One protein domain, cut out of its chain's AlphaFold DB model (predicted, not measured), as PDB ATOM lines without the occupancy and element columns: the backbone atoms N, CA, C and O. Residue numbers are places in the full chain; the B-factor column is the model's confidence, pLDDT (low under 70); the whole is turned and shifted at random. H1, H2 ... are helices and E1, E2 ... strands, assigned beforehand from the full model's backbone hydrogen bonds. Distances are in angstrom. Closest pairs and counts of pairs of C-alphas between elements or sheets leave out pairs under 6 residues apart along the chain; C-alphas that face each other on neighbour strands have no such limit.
ATOM      1  N   HIS A 369       2.438 -20.160  24.278       96.38
ATOM      2  CA  HIS A 369       1.817 -21.150  23.391       96.38
ATOM      3  C   HIS A 369       0.623 -21.851  24.044       96.38
ATOM      4  O   HIS A 369      -0.398 -22.043  23.384       96.38
ATOM      5  N   LEU A 370       0.723 -22.208  25.330       94.88
ATOM      6  CA  LEU A 370      -0.384 -22.828  26.061       94.88
ATOM      7  C   LEU A 370      -1.599 -21.893  26.123       94.88
ATOM      8  O   LEU A 370      -2.714 -22.329  25.855       94.88
ATOM      9  N   ALA A 371      -1.386 -20.603  26.401       93.12
ATOM     10  CA  ALA A 371      -2.457 -19.608  26.421       93.12
ATOM     11  C   ALA A 371      -3.180 -19.488  25.082       93.12
ATOM     12  O   ALA A 371      -4.408 -19.461  25.040       93.12
ATOM     13  N   ARG A 372      -2.438 -19.482  23.972       95.44
ATOM     14  CA  ARG A 372      -3.027 -19.427  22.627       95.44
ATOM     15  C   ARG A 372      -3.772 -20.707  22.265       95.44
ATOM     16  O   ARG A 372      -4.851 -20.618  21.688       95.44
ATOM     17  N   ALA A 373      -3.253 -21.874  22.647       95.81
ATOM     18  CA  ALA A 373      -3.967 -23.139  22.491       95.81
ATOM     19  C   ALA A 373      -5.292 -23.139  23.280       95.81
ATOM     20  O   ALA A 373      -6.340 -23.463  22.722       95.81
ATOM     21  N   GLN A 374      -5.266 -22.669  24.532       93.88
ATOM     22  CA  GLN A 374      -6.450 -22.565  25.390       93.88
ATOM     23  C   GLN A 374      -7.499 -21.602  24.826       93.88
ATOM     24  O   GLN A 374      -8.682 -21.938  24.820       93.88
ATOM     25  N   ILE A 375      -7.089 -20.432  24.319       93.25
ATOM     26  CA  ILE A 375      -7.996 -19.472  23.661       93.25
ATOM     27  C   ILE A 375      -8.740 -20.130  22.489       93.25
ATOM     28  O   ILE A 375      -9.916 -19.847  22.270       93.25
ATOM     29  N   ASN A 376      -8.082 -21.041  21.771       94.75
ATOM     30  CA  ASN A 376      -8.674 -21.799  20.669       94.75
ATOM     31  C   ASN A 376      -9.381 -23.096  21.115       94.75
ATOM     32  O   ASN A 376      -9.760 -23.907  20.276       94.75
ATOM     33  N   GLY A 377      -9.596 -23.295  22.420       95.31
ATOM     34  CA  GLY A 377     -10.342 -24.432  22.964       95.31
ATOM     35  C   GLY A 377      -9.528 -25.716  23.152       95.31
ATOM     36  O   GLY A 377     -10.102 -26.744  23.512       95.31
ATOM     37  N   GLN A 378      -8.209 -25.681  22.956       96.88
ATOM     38  CA  GLN A 378      -7.329 -26.815  23.225       96.88
ATOM     39  C   GLN A 378      -6.734 -26.718  24.631       96.88
ATOM     40  O   GLN A 378      -6.035 -25.766  24.968       96.88
ATOM     41  N   THR A 379      -6.978 -27.739  25.446       94.88
ATOM     42  CA  THR A 379      -6.376 -27.890  26.777       94.88
ATOM     43  C   THR A 379      -5.573 -29.184  26.831       94.88
ATOM     44  O   THR A 379      -5.665 -30.008  25.924       94.88
ATOM     45  N   PHE A 380      -4.751 -29.331  27.866       94.25
ATOM     46  CA  PHE A 380      -3.854 -30.470  28.046       94.25
ATOM     47  C   PHE A 380      -3.879 -30.881  29.512       94.25
ATOM     48  O   PHE A 380      -3.878 -30.017  30.394       94.25
ATOM     49  N   GLU A 381      -3.880 -32.182  29.773       90.88
ATOM     50  CA  GLU A 381      -3.848 -32.744  31.124       90.88
ATOM     51  C   GLU A 381      -2.428 -32.750  31.705       90.88
ATOM     52  O   GLU A 381      -2.242 -32.830  32.919       90.88
ATOM     53  N   SER A 382      -1.404 -32.675  30.848       88.81
ATOM     54  CA  SER A 382      -0.002 -32.708  31.267       88.81
ATOM     55  C   SER A 382       0.932 -31.953  30.320       88.81
ATOM     56  O   SER A 382       0.629 -31.729  29.146       88.81
ATOM     57  N   ILE A 383       2.125 -31.622  30.825       89.38
ATOM     58  CA  ILE A 383       3.206 -31.059  30.005       89.38
ATOM     59  C   ILE A 383       3.658 -32.022  28.898       89.38
ATOM     60  O   ILE A 383       3.994 -31.574  27.807       89.38
ATOM     61  N   ASP A 384       3.630 -33.335  29.140       91.00
ATOM     62  CA  ASP A 384       4.025 -34.335  28.143       91.00
ATOM     63  C   ASP A 384       3.042 -34.373  26.972       91.00
ATOM     64  O   ASP A 384       3.460 -34.429  25.812       91.00
ATOM     65  N   GLU A 385       1.741 -34.281  27.258       94.69
ATOM     66  CA  GLU A 385       0.702 -34.174  26.234       94.69
ATOM     67  C   GLU A 385       0.874 -32.889  25.411       94.69
ATOM     68  O   GLU A 385       0.916 -32.946  24.178       94.69
ATOM     69  N   PHE A 386       1.079 -31.751  26.084       94.62
ATOM     70  CA  PHE A 386       1.348 -30.467  25.436       94.62
ATOM     71  C   PHE A 386       2.584 -30.528  24.530       94.62
ATOM     72  O   PHE A 386       2.506 -30.192  23.349       94.62
ATOM     73  N   LEU A 387       3.724 -31.000  25.045       93.88
ATOM     74  CA  LEU A 387       4.972 -31.093  24.283       93.88
ATOM     75  C   LEU A 387       4.869 -32.094  23.126       93.88
ATOM     76  O   LEU A 387       5.495 -31.893  22.085       93.88
ATOM     77  N   THR A 388       4.083 -33.160  23.280       94.50
ATOM     78  CA  THR A 388       3.805 -34.114  22.199       94.50
ATOM     79  C   THR A 388       3.000 -33.450  21.085       94.50
ATOM     80  O   THR A 388       3.373 -33.553  19.914       94.50
ATOM     81  N   ALA A 389       1.940 -32.713  21.429       95.81
ATOM     82  CA  ALA A 389       1.154 -31.957  20.458       95.81
ATOM     83  C   ALA A 389       1.987 -30.861  19.774       95.81
ATOM     84  O   ALA A 389       1.937 -30.732  18.551       95.81
ATOM     85  N   ALA A 390       2.805 -30.135  20.539       94.12
ATOM     86  CA  ALA A 390       3.747 -29.130  20.054       94.12
ATOM     87  C   ALA A 390       4.719 -29.685  19.009       94.12
ATOM     88  O   ALA A 390       4.779 -29.175  17.892       94.12
ATOM     89  N   LYS A 391       5.423 -30.777  19.331       92.00
ATOM     90  CA  LYS A 391       6.361 -31.445  18.412       92.00
ATOM     91  C   LYS A 391       5.679 -31.956  17.145       92.00
ATOM     92  O   LYS A 391       6.280 -31.940  16.079       92.00
ATOM     93  N   ALA A 392       4.426 -32.393  17.257       94.12
ATOM     94  CA  ALA A 392       3.638 -32.864  16.125       94.12
ATOM     95  C   ALA A 392       3.010 -31.728  15.291       94.12
ATOM     96  O   ALA A 392       2.283 -32.018  14.342       94.12
ATOM     97  N   GLY A 393       3.224 -30.454  15.651       93.06
ATOM     98  CA  GLY A 393       2.582 -29.315  14.990       93.06
ATOM     99  C   GLY A 393       1.057 -29.296  15.154       93.06
ATOM    100  O   GLY A 393       0.354 -28.785  14.286       93.06
ATOM    101  N   LYS A 394       0.543 -29.887  16.240       96.44
ATOM    102  CA  LYS A 394      -0.890 -30.062  16.541       96.44
ATOM    103  C   LYS A 394      -1.428 -29.060  17.568       96.44
ATOM    104  O   LYS A 394      -2.532 -29.257  18.080       96.44
ATOM    105  N   LEU A 395      -0.666 -28.017  17.902       96.44
ATOM    106  CA  LEU A 395      -1.201 -26.916  18.702       96.44
ATOM    107  C   LEU A 395      -2.226 -26.142  17.868       96.44
ATOM    108  O   LEU A 395      -1.943 -25.751  16.734       96.44
ATOM    109  N   GLN A 396      -3.408 -25.924  18.431       96.44
ATOM    110  CA  GLN A 396      -4.462 -25.103  17.855       96.44
ATOM    111  C   GLN A 396      -4.114 -23.636  18.101       96.44
ATOM    112  O   GLN A 396      -4.509 -23.032  19.092       96.44
ATOM    113  N   LEU A 397      -3.299 -23.081  17.211       95.88
ATOM    114  CA  LEU A 397      -2.984 -21.657  17.177       95.88
ATOM    115  C   LEU A 397      -3.892 -20.953  16.165       95.88
ATOM    116  O   LEU A 397      -4.490 -21.596  15.297       95.88
ATOM    117  N   GLY A 398      -3.991 -19.629  16.270       93.69
ATOM    118  CA  GLY A 398      -4.716 -18.837  15.282       93.69
ATOM    119  C   GLY A 398      -4.069 -18.884  13.891       93.69
ATOM    120  O   GLY A 398      -2.912 -19.293  13.752       93.69
ATOM    121  N   PRO A 399      -4.789 -18.459  12.838       94.38
ATOM    122  CA  PRO A 399      -4.212 -18.334  11.501       94.38
ATOM    123  C   PRO A 399      -3.101 -17.273  11.475       94.38
ATOM    124  O   PRO A 399      -3.134 -16.327  12.266       94.38
ATOM    125  N   ILE A 400      -2.156 -17.395  10.537       92.19
ATOM    126  CA  ILE A 400      -1.086 -16.406  10.313       92.19
ATOM    127  C   ILE A 400      -1.680 -14.991  10.267       92.19
ATOM    128  O   ILE A 400      -2.651 -14.738   9.550       92.19
ATOM    129  N   GLY A 401      -1.092 -14.073  11.036       87.19
ATOM    130  CA  GLY A 401      -1.551 -12.685  11.139       87.19
ATOM    131  C   GLY A 401      -2.608 -12.420  12.218       87.19
ATOM    132  O   GLY A 401      -3.031 -11.280  12.398       87.19
ATOM    133  N   SER A 402      -3.067 -13.450  12.930       91.25
ATOM    134  CA  SER A 402      -3.934 -13.277  14.101       91.25
ATOM    135  C   SER A 402      -3.125 -13.101  15.387       91.25
ATOM    136  O   SER A 402      -2.010 -13.603  15.501       91.25
ATOM    137  N   ASP A 403      -3.722 -12.463  16.394       88.62
ATOM    138  CA  ASP A 403      -3.092 -12.249  17.709       88.62
ATOM    139  C   ASP A 403      -2.837 -13.566  18.482       88.62
ATOM    140  O   ASP A 403      -2.094 -13.601  19.464       88.62
ATOM    141  N   THR A 404      -3.450 -14.673  18.044       91.75
ATOM    142  CA  THR A 404      -3.282 -16.011  18.630       91.75
ATOM    143  C   THR A 404      -2.371 -16.921  17.805       91.75
ATOM    144  O   THR A 404      -2.220 -18.097  18.141       91.75
ATOM    145  N   TRP A 405      -1.750 -16.403  16.744       94.81
ATOM    146  CA  TRP A 405      -0.705 -17.103  16.003       94.81
ATOM    147  C   TRP A 405       0.668 -16.856  16.634       94.81
ATOM    148  O   TRP A 405       0.962 -15.761  17.109       94.81
ATOM    149  N   LEU A 406       1.506 -17.890  16.618       94.81
ATOM    150  CA  LEU A 406       2.941 -17.802  16.865       94.81
ATOM    151  C   LEU A 406       3.665 -18.676  15.838       94.81
ATOM    152  O   LEU A 406       3.150 -19.751  15.509       94.81
ATOM    153  N   PRO A 407       4.861 -18.267  15.383       93.31
ATOM    154  CA  PRO A 407       5.664 -19.098  14.506       93.31
ATOM    155  C   PRO A 407       5.985 -20.448  15.140       93.31
ATOM    156  O   PRO A 407       6.471 -20.533  16.274       93.31
ATOM    157  N   ARG A 408       5.792 -21.524  14.374       91.81
ATOM    158  CA  ARG A 408       6.114 -22.888  14.834       91.81
ATOM    159  C   ARG A 408       7.592 -23.065  15.190       91.81
ATOM    160  O   ARG A 408       7.921 -23.897  16.040       91.81
ATOM    161  N   SER A 409       8.473 -22.291  14.558       91.38
ATOM    162  CA  SER A 409       9.914 -22.320  14.812       91.38
ATOM    163  C   SER A 409      10.245 -21.999  16.271       91.38
ATOM    164  O   SER A 409      11.078 -22.693  16.845       91.38
ATOM    165  N   ILE A 410       9.540 -21.057  16.913       93.94
ATOM    166  CA  ILE A 410       9.776 -20.666  18.315       93.94
ATOM    167  C   ILE A 410       9.591 -21.866  19.252       93.94
ATOM    168  O   ILE A 410      10.427 -22.142  20.115       93.94
ATOM    169  N   MET A 411       8.521 -22.642  19.059       94.69
ATOM    170  CA  MET A 411       8.299 -23.862  19.838       94.69
ATOM    171  C   MET A 411       9.367 -24.928  19.546       94.69
ATOM    172  O   MET A 411       9.835 -25.604  20.464       94.69
ATOM    173  N   GLY A 412       9.805 -25.053  18.290       92.44
ATOM    174  CA  GLY A 412      10.932 -25.914  17.919       92.44
ATOM    175  C   GLY A 412      12.235 -25.539  18.643       92.44
ATOM    176  O   GLY A 412      12.921 -26.416  19.179       92.44
ATOM    177  N   GLU A 413      12.547 -24.243  18.725       91.62
ATOM    178  CA  GLU A 413      13.690 -23.696  19.469       91.62
ATOM    179  C   GLU A 413      13.566 -24.004  20.972       91.62
ATOM    180  O   GLU A 413      14.502 -24.531  21.581       91.62
ATOM    181  N   CYS A 414      12.385 -23.789  21.558       93.38
ATOM    182  CA  CYS A 414      12.105 -24.098  22.961       93.38
ATOM    183  C   CYS A 414      12.294 -25.588  23.287       93.38
ATOM    184  O   CYS A 414      12.976 -25.932  24.255       93.38
ATOM    185  N   VAL A 415      11.754 -26.493  22.464       92.00
ATOM    186  CA  VAL A 415      11.941 -27.946  22.631       92.00
ATOM    187  C   VAL A 415      13.419 -28.325  22.547       92.00
ATOM    188  O   VAL A 415      13.888 -29.173  23.311       92.00
ATOM    189  N   ARG A 416      14.184 -27.687  21.655       89.00
ATOM    190  CA  ARG A 416      15.633 -27.897  21.567       89.00
ATOM    191  C   ARG A 416      16.342 -27.458  22.846       89.00
ATOM    192  O   ARG A 416      17.184 -28.214  23.330       89.00
ATOM    193  N   TYR A 417      15.998 -26.304  23.419       90.00
ATOM    194  CA  TYR A 417      16.561 -25.865  24.699       90.00
ATOM    195  C   TYR A 417      16.215 -26.831  25.834       90.00
ATOM    196  O   TYR A 417      17.114 -27.265  26.556       90.00
ATOM    197  N   ILE A 418      14.956 -27.265  25.932       90.38
ATOM    198  CA  ILE A 418      14.516 -28.287  26.895       90.38
ATOM    199  C   ILE A 418      15.370 -29.554  26.774       90.38
ATOM    200  O   ILE A 418      15.866 -30.064  27.776       90.38
ATOM    201  N   ASN A 419      15.596 -30.045  25.554       88.69
ATOM    202  CA  ASN A 419      16.410 -31.238  25.320       88.69
ATOM    203  C   ASN A 419      17.887 -31.017  25.674       88.69
ATOM    204  O   ASN A 419      18.514 -31.895  26.271       88.69
ATOM    205  N   MET A 420      18.439 -29.858  25.304       85.81
ATOM    206  CA  MET A 420      19.823 -29.477  25.587       85.81
ATOM    207  C   MET A 420      20.093 -29.485  27.093       85.81
ATOM    208  O   MET A 420      21.071 -30.084  27.542       85.81
ATOM    209  N   PHE A 421      19.201 -28.879  27.875       84.12
ATOM    210  CA  PHE A 421      19.330 -28.833  29.325       84.12
ATOM    211  C   PHE A 421      18.970 -30.172  29.971       84.12
ATOM    212  O   PHE A 421      19.768 -30.697  30.744       84.12
ATOM    213  N   GLY A 422      17.855 -30.795  29.594       83.56
ATOM    214  CA  GLY A 422      17.428 -32.080  30.147       83.56
ATOM    215  C   GLY A 422      18.503 -33.164  30.036       83.56
ATOM    216  O   GLY A 422      18.843 -33.794  31.035       83.56
ATOM    217  N   LYS A 423      19.109 -33.343  28.854       82.12
ATOM    218  CA  LYS A 423      20.187 -34.332  28.666       82.12
ATOM    219  C   LYS A 423      21.499 -33.886  29.318       82.12
ATOM    220  O   LYS A 423      22.158 -34.687  29.980       82.12
ATOM    221  N   GLY A 424      21.875 -32.617  29.144       76.50
ATOM    222  CA  GLY A 424      23.160 -32.090  29.606       76.50
ATOM    223  C   GLY A 424      23.309 -32.066  31.128       76.50
ATOM    224  O   GLY A 424      24.363 -32.429  31.640       76.50
ATOM    225  N   TYR A 425      22.263 -31.676  31.859       73.31
ATOM    226  CA  TYR A 425      22.301 -31.600  33.323       73.31
ATOM    227  C   TYR A 425      22.232 -32.965  33.994       73.31
ATOM    228  O   TYR A 425      22.967 -33.217  34.951       73.31
ATOM    229  N   VAL A 426      21.404 -33.869  33.461       73.25
ATOM    230  CA  VAL A 426      21.333 -35.248  33.958       73.25
ATOM    231  C   VAL A 426      22.695 -35.927  33.815       73.25
ATOM    232  O   VAL A 426      23.168 -36.537  34.768       73.25
ATOM    233  N   ALA A 427      23.376 -35.746  32.677       77.38
ATOM    234  CA  ALA A 427      24.707 -36.309  32.453       77.38
ATOM    235  C   ALA A 427      25.785 -35.762  33.413       77.38
ATOM    236  O   ALA A 427      26.745 -36.470  33.710       77.38
ATOM    237  N   ARG A 428      25.637 -34.528  33.915       76.62
ATOM    238  CA  ARG A 428      26.576 -33.903  34.866       76.62
ATOM    239  C   ARG A 428      26.274 -34.197  36.337       76.62
ATOM    240  O   ARG A 428      27.097 -33.886  37.190       76.62
ATOM    241  N   GLY A 429      25.122 -34.795  36.647       76.88
ATOM    242  CA  GLY A 429      24.702 -35.035  38.031       76.88
ATOM    243  C   GLY A 429      24.197 -33.783  38.760       76.88
ATOM    244  O   GLY A 429      24.072 -33.799  39.984       76.88
ATOM    245  N   ASP A 430      23.857 -32.720  38.025       74.06
ATOM    246  CA  ASP A 430      23.362 -31.446  38.579       74.06
ATOM    247  C   ASP A 430      21.936 -31.565  39.169       74.06
ATOM    248  O   ASP A 430      21.438 -30.659  39.843       74.06
ATOM    249  N   GLY A 431      21.293 -32.718  38.963       76.62
ATOM    250  CA  GLY A 431      19.939 -33.051  39.393       76.62
ATOM    251  C   GLY A 431      18.939 -33.040  38.233       76.62
ATOM    252  O   GLY A 431      19.306 -32.748  37.091       76.62
ATOM    253  N   PRO A 432      17.676 -33.416  38.490       81.88
ATOM    254  CA  PRO A 432      16.661 -33.455  37.447       81.88
ATOM    255  C   PRO A 432      16.300 -32.040  36.984       81.88
ATOM    256  O   PRO A 432      16.148 -31.121  37.790       81.88
ATOM    257  N   PHE A 433      16.139 -31.885  35.672       84.88
ATOM    258  CA  PHE A 433      15.447 -30.746  35.084       84.88
ATOM    259  C   PHE A 433      13.941 -31.019  35.165       84.88
ATOM    260  O   PHE A 433      13.431 -31.929  34.509       84.88
ATOM    261  N   GLU A 434      13.250 -30.279  36.024       86.94
ATOM    262  CA  GLU A 434      11.824 -30.421  36.303       86.94
ATOM    263  C   GLU A 434      11.075 -29.245  35.680       86.94
ATOM    264  O   GLU A 434      11.460 -28.085  35.829       86.94
ATOM    265  N   MET A 435       9.978 -29.542  34.992       88.38
ATOM    266  CA  MET A 435       9.074 -28.527  34.471       88.38
ATOM    267  C   MET A 435       7.649 -28.910  34.823       88.38
ATOM    268  O   MET A 435       7.239 -30.052  34.616       88.38
ATOM    269  N   VAL A 436       6.896 -27.944  35.327       87.56
ATOM    270  CA  VAL A 436       5.464 -28.075  35.578       87.56
ATOM    271  C   VAL A 436       4.757 -27.062  34.698       87.56
ATOM    272  O   VAL A 436       5.132 -25.895  34.664       87.56
ATOM    273  N   LEU A 437       3.745 -27.522  33.978       86.19
ATOM    274  CA  LEU A 437       2.835 -26.672  33.230       86.19
ATOM    275  C   LEU A 437       1.453 -26.861  33.851       86.19
ATOM    276  O   LEU A 437       0.982 -27.992  33.956       86.19
ATOM    277  N   GLU A 438       0.843 -25.780  34.318       86.00
ATOM    278  CA  GLU A 438      -0.412 -25.814  35.070       86.00
ATOM    279  C   GLU A 438      -1.318 -24.628  34.713       86.00
ATOM    280  O   GLU A 438      -0.898 -23.682  34.048       86.00
ATOM    281  N   TYR A 439      -2.571 -24.684  35.165       85.25
ATOM    282  CA  TYR A 439      -3.499 -23.556  35.118       85.25
ATOM    283  C   TYR A 439      -3.727 -23.050  36.544       85.25
ATOM    284  O   TYR A 439      -4.350 -23.738  37.358       85.25
ATOM    285  N   VAL A 440      -3.244 -21.848  36.850       84.62
ATOM    286  CA  VAL A 440      -3.469 -21.167  38.131       84.62
ATOM    287  C   VAL A 440      -4.634 -20.207  37.934       84.62
ATOM    288  O   VAL A 440      -4.539 -19.277  37.144       84.62
ATOM    289  N   ASP A 441      -5.766 -20.476  38.588       87.25
ATOM    290  CA  ASP A 441      -6.997 -19.680  38.451       87.25
ATOM    291  C   ASP A 441      -7.471 -19.521  36.992       87.25
ATOM    292  O   ASP A 441      -7.965 -18.478  36.571       87.25
ATOM    293  N   GLY A 442      -7.309 -20.588  36.199       83.00
ATOM    294  CA  GLY A 442      -7.660 -20.613  34.774       83.00
ATOM    295  C   GLY A 442      -6.615 -19.977  33.853       83.00
ATOM    296  O   GLY A 442      -6.799 -19.998  32.636       83.00
ATOM    297  N   VAL A 443      -5.518 -19.463  34.415       81.75
ATOM    298  CA  VAL A 443      -4.431 -18.817  33.686       81.75
ATOM    299  C   VAL A 443      -3.257 -19.784  33.502       81.75
ATOM    300  O   VAL A 443      -2.789 -20.362  34.485       81.75
ATOM    301  N   PRO A 444      -2.744 -19.965  32.273       85.00
ATOM    302  CA  PRO A 444      -1.552 -20.764  32.017       85.00
ATOM    303  C   PRO A 444      -0.352 -20.276  32.820       85.00
ATOM    304  O   PRO A 444      -0.025 -19.085  32.808       85.00
ATOM    305  N   ALA A 445       0.333 -21.219  33.458       84.88
ATOM    306  CA  ALA A 445       1.584 -20.982  34.146       84.88
ATOM    307  C   ALA A 445       2.589 -22.106  33.890       84.88
ATOM    308  O   ALA A 445       2.245 -23.288  33.922       84.88
ATOM    309  N   ALA A 446       3.848 -21.735  33.676       85.31
ATOM    310  CA  ALA A 446       4.963 -22.674  33.614       85.31
ATOM    311  C   ALA A 446       5.909 -22.435  34.787       85.31
ATOM    312  O   ALA A 446       6.281 -21.291  35.046       85.31
ATOM    313  N   ARG A 447       6.315 -23.517  35.454       84.88
ATOM    314  CA  ARG A 447       7.332 -23.548  36.504       84.88
ATOM    315  C   ARG A 447       8.521 -24.374  36.039       84.88
ATOM    316  O   ARG A 447       8.349 -25.539  35.689       84.88
ATOM    317  N   VAL A 448       9.720 -23.802  36.057       84.50
ATOM    318  CA  VAL A 448      10.961 -24.508  35.692       84.50
ATOM    319  C   VAL A 448      11.857 -24.604  36.919       84.50
ATOM    320  O   VAL A 448      12.063 -23.601  37.595       84.50
ATOM    321  N   LYS A 449      12.387 -25.801  37.193       81.44
ATOM    322  CA  LYS A 449      13.285 -26.093  38.314       81.44
ATOM    323  C   LYS A 449      14.451 -26.970  37.866       81.44
ATOM    324  O   LYS A 449      14.296 -27.863  37.037       81.44
ATOM    325  N   LEU A 450      15.627 -26.745  38.448       75.62
ATOM    326  CA  LEU A 450      16.843 -27.471  38.096       75.62
ATOM    327  C   LEU A 450      17.560 -28.025  39.334       75.62
ATOM    328  O   LEU A 450      18.367 -27.341  39.953       75.62
ATOM    329  N   GLY A 451      17.349 -29.301  39.655       72.06
ATOM    330  CA  GLY A 451      18.170 -30.017  40.634       72.06
ATOM    331  C   GLY A 451      18.391 -29.280  41.965       72.06
ATOM    332  O   GLY A 451      17.432 -28.867  42.616       72.06
ATOM    333  N   LYS A 452      19.661 -29.145  42.386       61.62
ATOM    334  CA  LYS A 452      20.056 -28.414  43.617       61.62
ATOM    335  C   LYS A 452      19.994 -26.893  43.470       61.62
ATOM    336  O   LYS A 452      20.030 -26.167  44.462       61.62
ATOM    337  N   VAL A 453      19.921 -26.416  42.236       58.72
ATOM    338  CA  VAL A 453      19.763 -25.010  41.924       58.72
ATOM    339  C   VAL A 453      18.285 -24.674  42.095       58.72
ATOM    340  O   VAL A 453      17.437 -25.011  41.271       58.72
ATOM    341  N   THR A 454      17.962 -23.996  43.194       60.12
ATOM    342  CA  THR A 454      16.595 -23.529  43.459       60.12
ATOM    343  C   THR A 454      16.331 -22.286  42.615       60.12
ATOM    344  O   THR A 454      16.244 -21.178  43.133       60.12
ATOM    345  N   LEU A 455      16.295 -22.447  41.294       69.88
ATOM    346  CA  LEU A 455      15.695 -21.468  40.408       69.88
ATOM    347  C   LEU A 455      14.254 -21.897  40.198       69.88
ATOM    348  O   LEU A 455      14.004 -23.002  39.726       69.88
ATOM    349  N   ASP A 456      13.344 -21.028  40.601       76.25
ATOM    350  CA  ASP A 456      11.917 -21.231  40.493       76.25
ATOM    351  C   ASP A 456      11.343 -20.052  39.718       76.25
ATOM    352  O   ASP A 456      11.194 -18.955  40.253       76.25
ATOM    353  N   ILE A 457      11.122 -20.260  38.424       78.94
ATOM    354  CA  ILE A 457      10.574 -19.235  37.538       78.94
ATOM    355  C   ILE A 457       9.134 -19.596  37.239       78.94
ATOM    356  O   ILE A 457       8.884 -20.692  36.743       78.94
ATOM    357  N   ARG A 458       8.220 -18.656  37.476       82.81
ATOM    358  CA  ARG A 458       6.839 -18.716  37.010       82.81
ATOM    359  C   ARG A 458       6.651 -17.745  35.857       82.81
ATOM    360  O   ARG A 458       6.897 -16.556  36.011       82.81
ATOM    361  N   ALA A 459       6.170 -18.238  34.725       84.25
ATOM    362  CA  ALA A 459       5.615 -17.381  33.683       84.25
ATOM    363  C   ALA A 459       4.082 -17.405  33.752       84.25
ATOM    364  O   ALA A 459       3.509 -18.441  34.078       84.25
ATOM    365  N   THR A 460       3.410 -16.288  33.476       86.38
ATOM    366  CA  THR A 460       1.939 -16.182  33.496       86.38
ATOM    367  C   THR A 460       1.461 -15.319  32.335       86.38
ATOM    368  O   THR A 460       1.903 -14.180  32.180       86.38
ATOM    369  N   ALA A 461       0.565 -15.858  31.508       84.81
ATOM    370  CA  ALA A 461      -0.024 -15.124  30.389       84.81
ATOM    371  C   ALA A 461      -1.253 -14.327  30.844       84.81
ATOM    372  O   ALA A 461      -2.160 -14.876  31.452       84.81
ATOM    373  N   THR A 462      -1.328 -13.047  30.499       85.44
ATOM    374  CA  THR A 462      -2.546 -12.247  30.677       85.44
ATOM    375  C   THR A 462      -3.364 -12.304  29.397       85.44
ATOM    376  O   THR A 462      -2.874 -11.924  28.331       85.44
ATOM    377  N   VAL A 463      -4.607 -12.779  29.506       86.25
ATOM    378  CA  VAL A 463      -5.543 -12.885  28.383       86.25
ATOM    379  C   VAL A 463      -6.675 -11.877  28.558       86.25
ATOM    380  O   VAL A 463      -7.381 -11.913  29.562       86.25
ATOM    381  N   ILE A 464      -6.862 -10.993  27.575       88.06
ATOM    382  CA  ILE A 464      -7.942  -9.994  27.540       88.06
ATOM    383  C   ILE A 464      -8.638 -10.116  26.186       88.06
ATOM    384  O   ILE A 464      -7.973 -10.138  25.153       88.06
ATOM    385  N   ASP A 465      -9.966 -10.243  26.188       90.81
ATOM    386  CA  ASP A 465     -10.797 -10.339  24.978       90.81
ATOM    387  C   ASP A 465     -10.317 -11.400  23.964       90.81
ATOM    388  O   ASP A 465     -10.312 -11.185  22.753       90.81
ATOM    389  N   GLY A 466      -9.878 -12.560  24.467       86.50
ATOM    390  CA  GLY A 466      -9.379 -13.657  23.631       86.50
ATOM    391  C   GLY A 466      -8.007 -13.395  23.002       86.50
ATOM    392  O   GLY A 466      -7.668 -14.013  21.997       86.50
ATOM    393  N   ARG A 467      -7.210 -12.479  23.564       86.75
ATOM    394  CA  ARG A 467      -5.851 -12.162  23.101       86.75
ATOM    395  C   ARG A 467      -4.860 -12.292  24.240       86.75
ATOM    396  O   ARG A 467      -5.139 -11.837  25.346       86.75
ATOM    397  N   VAL A 468      -3.692 -12.867  23.961       85.81
ATOM    398  CA  VAL A 468      -2.555 -12.787  24.884       85.81
ATOM    399  C   VAL A 468      -2.002 -11.369  24.803       85.81
ATOM    400  O   VAL A 468      -1.506 -10.964  23.757       85.81
ATOM    401  N   VAL A 469      -2.142 -10.600  25.882       88.62
ATOM    402  CA  VAL A 469      -1.689  -9.199  25.939       88.62
ATOM    403  C   VAL A 469      -0.262  -9.102  26.462       88.62
ATOM    404  O   VAL A 469       0.516  -8.286  25.982       88.62
ATOM    405  N   SER A 470       0.096  -9.957  27.418       85.44
ATOM    406  CA  SER A 470       1.436  -9.980  28.002       85.44
ATOM    407  C   SER A 470       1.758 -11.355  28.573       85.44
ATOM    408  O   SER A 470       0.862 -12.022  29.097       85.44
ATOM    409  N   VAL A 471       3.034 -11.731  28.588       86.56
ATOM    410  CA  VAL A 471       3.550 -12.834  29.408       86.56
ATOM    411  C   VAL A 471       4.467 -12.245  30.472       86.56
ATOM    412  O   VAL A 471       5.472 -11.615  30.155       86.56
ATOM    413  N   LYS A 472       4.116 -12.431  31.744       90.19
ATOM    414  CA  LYS A 472       4.906 -11.957  32.883       90.19
ATOM    415  C   LYS A 472       5.806 -13.077  33.389       90.19
ATOM    416  O   LYS A 472       5.331 -14.197  33.541       90.19
ATOM    417  N   ILE A 473       7.064 -12.764  33.691       87.38
ATOM    418  CA  ILE A 473       8.023 -13.680  34.324       87.38
ATOM    419  C   ILE A 473       8.238 -13.249  35.779       87.38
ATOM    420  O   ILE A 473       8.491 -12.078  36.058       87.38
ATOM    421  N   GLU A 474       8.145 -14.196  36.706       85.62
ATOM    422  CA  GLU A 474       8.345 -14.010  38.141       85.62
ATOM    423  C   GLU A 474       9.387 -15.007  38.657       85.62
ATOM    424  O   GLU A 474       9.281 -16.211  38.427       85.62
ATOM    425  N   HIS A 475      10.384 -14.514  39.392       82.75
ATOM    426  CA  HIS A 475      11.374 -15.349  40.072       82.75
ATOM    427  C   HIS A 475      10.870 -15.623  41.492       82.75
ATOM    428  O   HIS A 475      10.953 -14.760  42.365       82.75
ATOM    429  N   LEU A 476      10.304 -16.808  41.718       79.31
ATOM    430  CA  LEU A 476       9.723 -17.222  43.000       79.31
ATOM    431  C   LEU A 476      10.790 -17.565  44.048       79.31
ATOM    432  O   LEU A 476      10.528 -17.517  45.249       79.31
ATOM    433  N   SER A 477      12.003 -17.881  43.603       77.12
ATOM    434  CA  SER A 477      13.191 -17.984  44.441       77.12
ATOM    435  C   SER A 477      14.329 -17.183  43.824       77.12
ATOM    436  O   SER A 477      14.468 -17.103  42.600       77.12
ATOM    437  N   GLN A 478      15.171 -16.590  44.673       63.59
ATOM    438  CA  GLN A 478      16.412 -16.004  44.186       63.59
ATOM    439  C   GLN A 478      17.287 -17.117  43.612       63.59
ATOM    440  O   GLN A 478      17.486 -18.157  44.246       63.59
ATOM    441  N   ALA A 479      17.816 -16.881  42.411       60.38
ATOM    442  CA  ALA A 479      18.910 -17.675  41.882       60.38
ATOM    443  C   ALA A 479      20.012 -17.756  42.950       60.38
ATOM    444  O   ALA A 479      20.322 -16.742  43.580       60.38
ATOM    445  N   HIS A 480      20.577 -18.947  43.167       63.12
ATOM    446  CA  HIS A 480      21.717 -19.120  44.070       63.12
ATOM    447  C   HIS A 480      22.785 -18.052  43.757       63.12
ATOM    448  O   HIS A 480      23.009 -17.812  42.573       63.12
ATOM    449  N   PRO A 481      23.456 -17.433  44.750       61.12
ATOM    450  CA  PRO A 481      24.444 -16.379  44.498       61.12
ATOM    451  C   PRO A 481      25.537 -16.764  43.490       61.12
ATOM    452  O   PRO A 481      26.005 -15.919  42.752       61.12
ATOM    453  N   ASP A 482      25.887 -18.051  43.384       55.72
ATOM    454  CA  ASP A 482      26.811 -18.573  42.352       55.72
ATOM    455  C   ASP A 482      26.270 -18.560  40.905       55.72
ATOM    456  O   ASP A 482      26.945 -19.026  39.982       55.72
ATOM    457  N   MET A 483      25.034 -18.111  40.705       52.69
ATOM    458  CA  MET A 483      24.381 -17.948  39.405       52.69
ATOM    459  C   MET A 483      23.987 -16.502  39.102       52.69
ATOM    460  O   MET A 483      23.348 -16.266  38.078       52.69
ATOM    461  N   GLN A 484      24.296 -15.571  39.998       47.31
ATOM    462  CA  GLN A 484      24.189 -14.134  39.760       47.31
ATOM    463  C   GLN A 484      25.588 -13.618  39.448       47.31
ATOM    464  O   GLN A 484      25.691 -12.755  38.552       47.31
TER     465      GLN A 484
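Overview. This is residues 369 to 484 of the 484 residues of an uncharacterized protein of marine sediment metagenome (UniProt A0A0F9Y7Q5). One long, twisted sheet of four strands has a short helix, H1, packed over one face, at the end where E2 begins and E3 ends. A second short helix, H2, and the long helix H3 lie toward the E1 edge, with H3 running lengthwise and only its residues 418 to 426 grazing the sheet. The printed part has 116 residues, with three named helices and then four named strands in the order H1 H2 H3 E1 E2 E3 E4. The sheet runs E1 E2 E3 E4, antiparallel throughout, and the class is mixed, helices and strands. The whole is compact, with a radius of gyration of the C-alphas of 15.2 A, yet elongated in outline, spanning 42 by 27 by 24 A.

Arrangement. Begin with the sheet: E1, residues 433 to 440, E2, residues 443 to 450, E3, residues 453 to 464, and E4, residues 467 to 475, form a meander, each strand the antiparallel neighbour of the one before. Each successive pair is a hairpin. Look for N 436 and O 447 at 2.8 A between E1 and E2, N 459 and O 446 at 3.1 A between E2 and E3, and N 460 and O 472 at 2.8 A between E3 and E4. The edge strands E1 and E4 are apart. H1, residues 369 to 375, is on the sheet at a height of 7.0 A; it lies only just over E2, with 3 of its C-alphas falling there, and runs along the strands, at 19 degrees to E2 on the local plane. Its closest C-alpha pair with E2 is Ala 371 and Pro 444, 5.8 A apart. H3, residues 408 to 428, only grazes the sheet with residues 418 to 426; the closest C-alphas of H3 and E1 are those of Gly 422 and Phe 433, at 5.5 A. H2, residues 383 to 391, also only grazes it, with residues 383 to 386. H2 and H3 touch at a steep tilt of 53 degrees, opposite ways, with residues 411 to 415 of H3 alone; their closest C-alphas are those of Ala 390 and Met 411, 7.0 A apart. Every O i to N i+4 pair is within hydrogen-bond range in H1 and H2, and 16 of 17 are in H3.

Along the chain. Find C-alpha 453 at (19.763, -25.010, 41.924); from there E3 runs 34.6 A to C-alpha 464. E1 covers 21.4 A, E2 23.4 A, and E4 24.4 A, ending at C-alpha 475 at (11.374, -15.349, 40.072). H3 begins at C-alpha 408 at (6.114, -22.888, 14.834) and covers 30.7 A, against 10.0 A for H1 and 12.0 A for H2.

Size, cuts and confidence. The two C-alphas farthest apart, those of Arg 428 and Asp 465, are 45.3 A apart. The printed part has no cut, and residue 484 is the chain's last. The link from H2 to H3, residues 392 to 407, is long. Mean pLDDT of the printed part is 85.3, with values under 70 at residues 452 to 455 and 478 to 484.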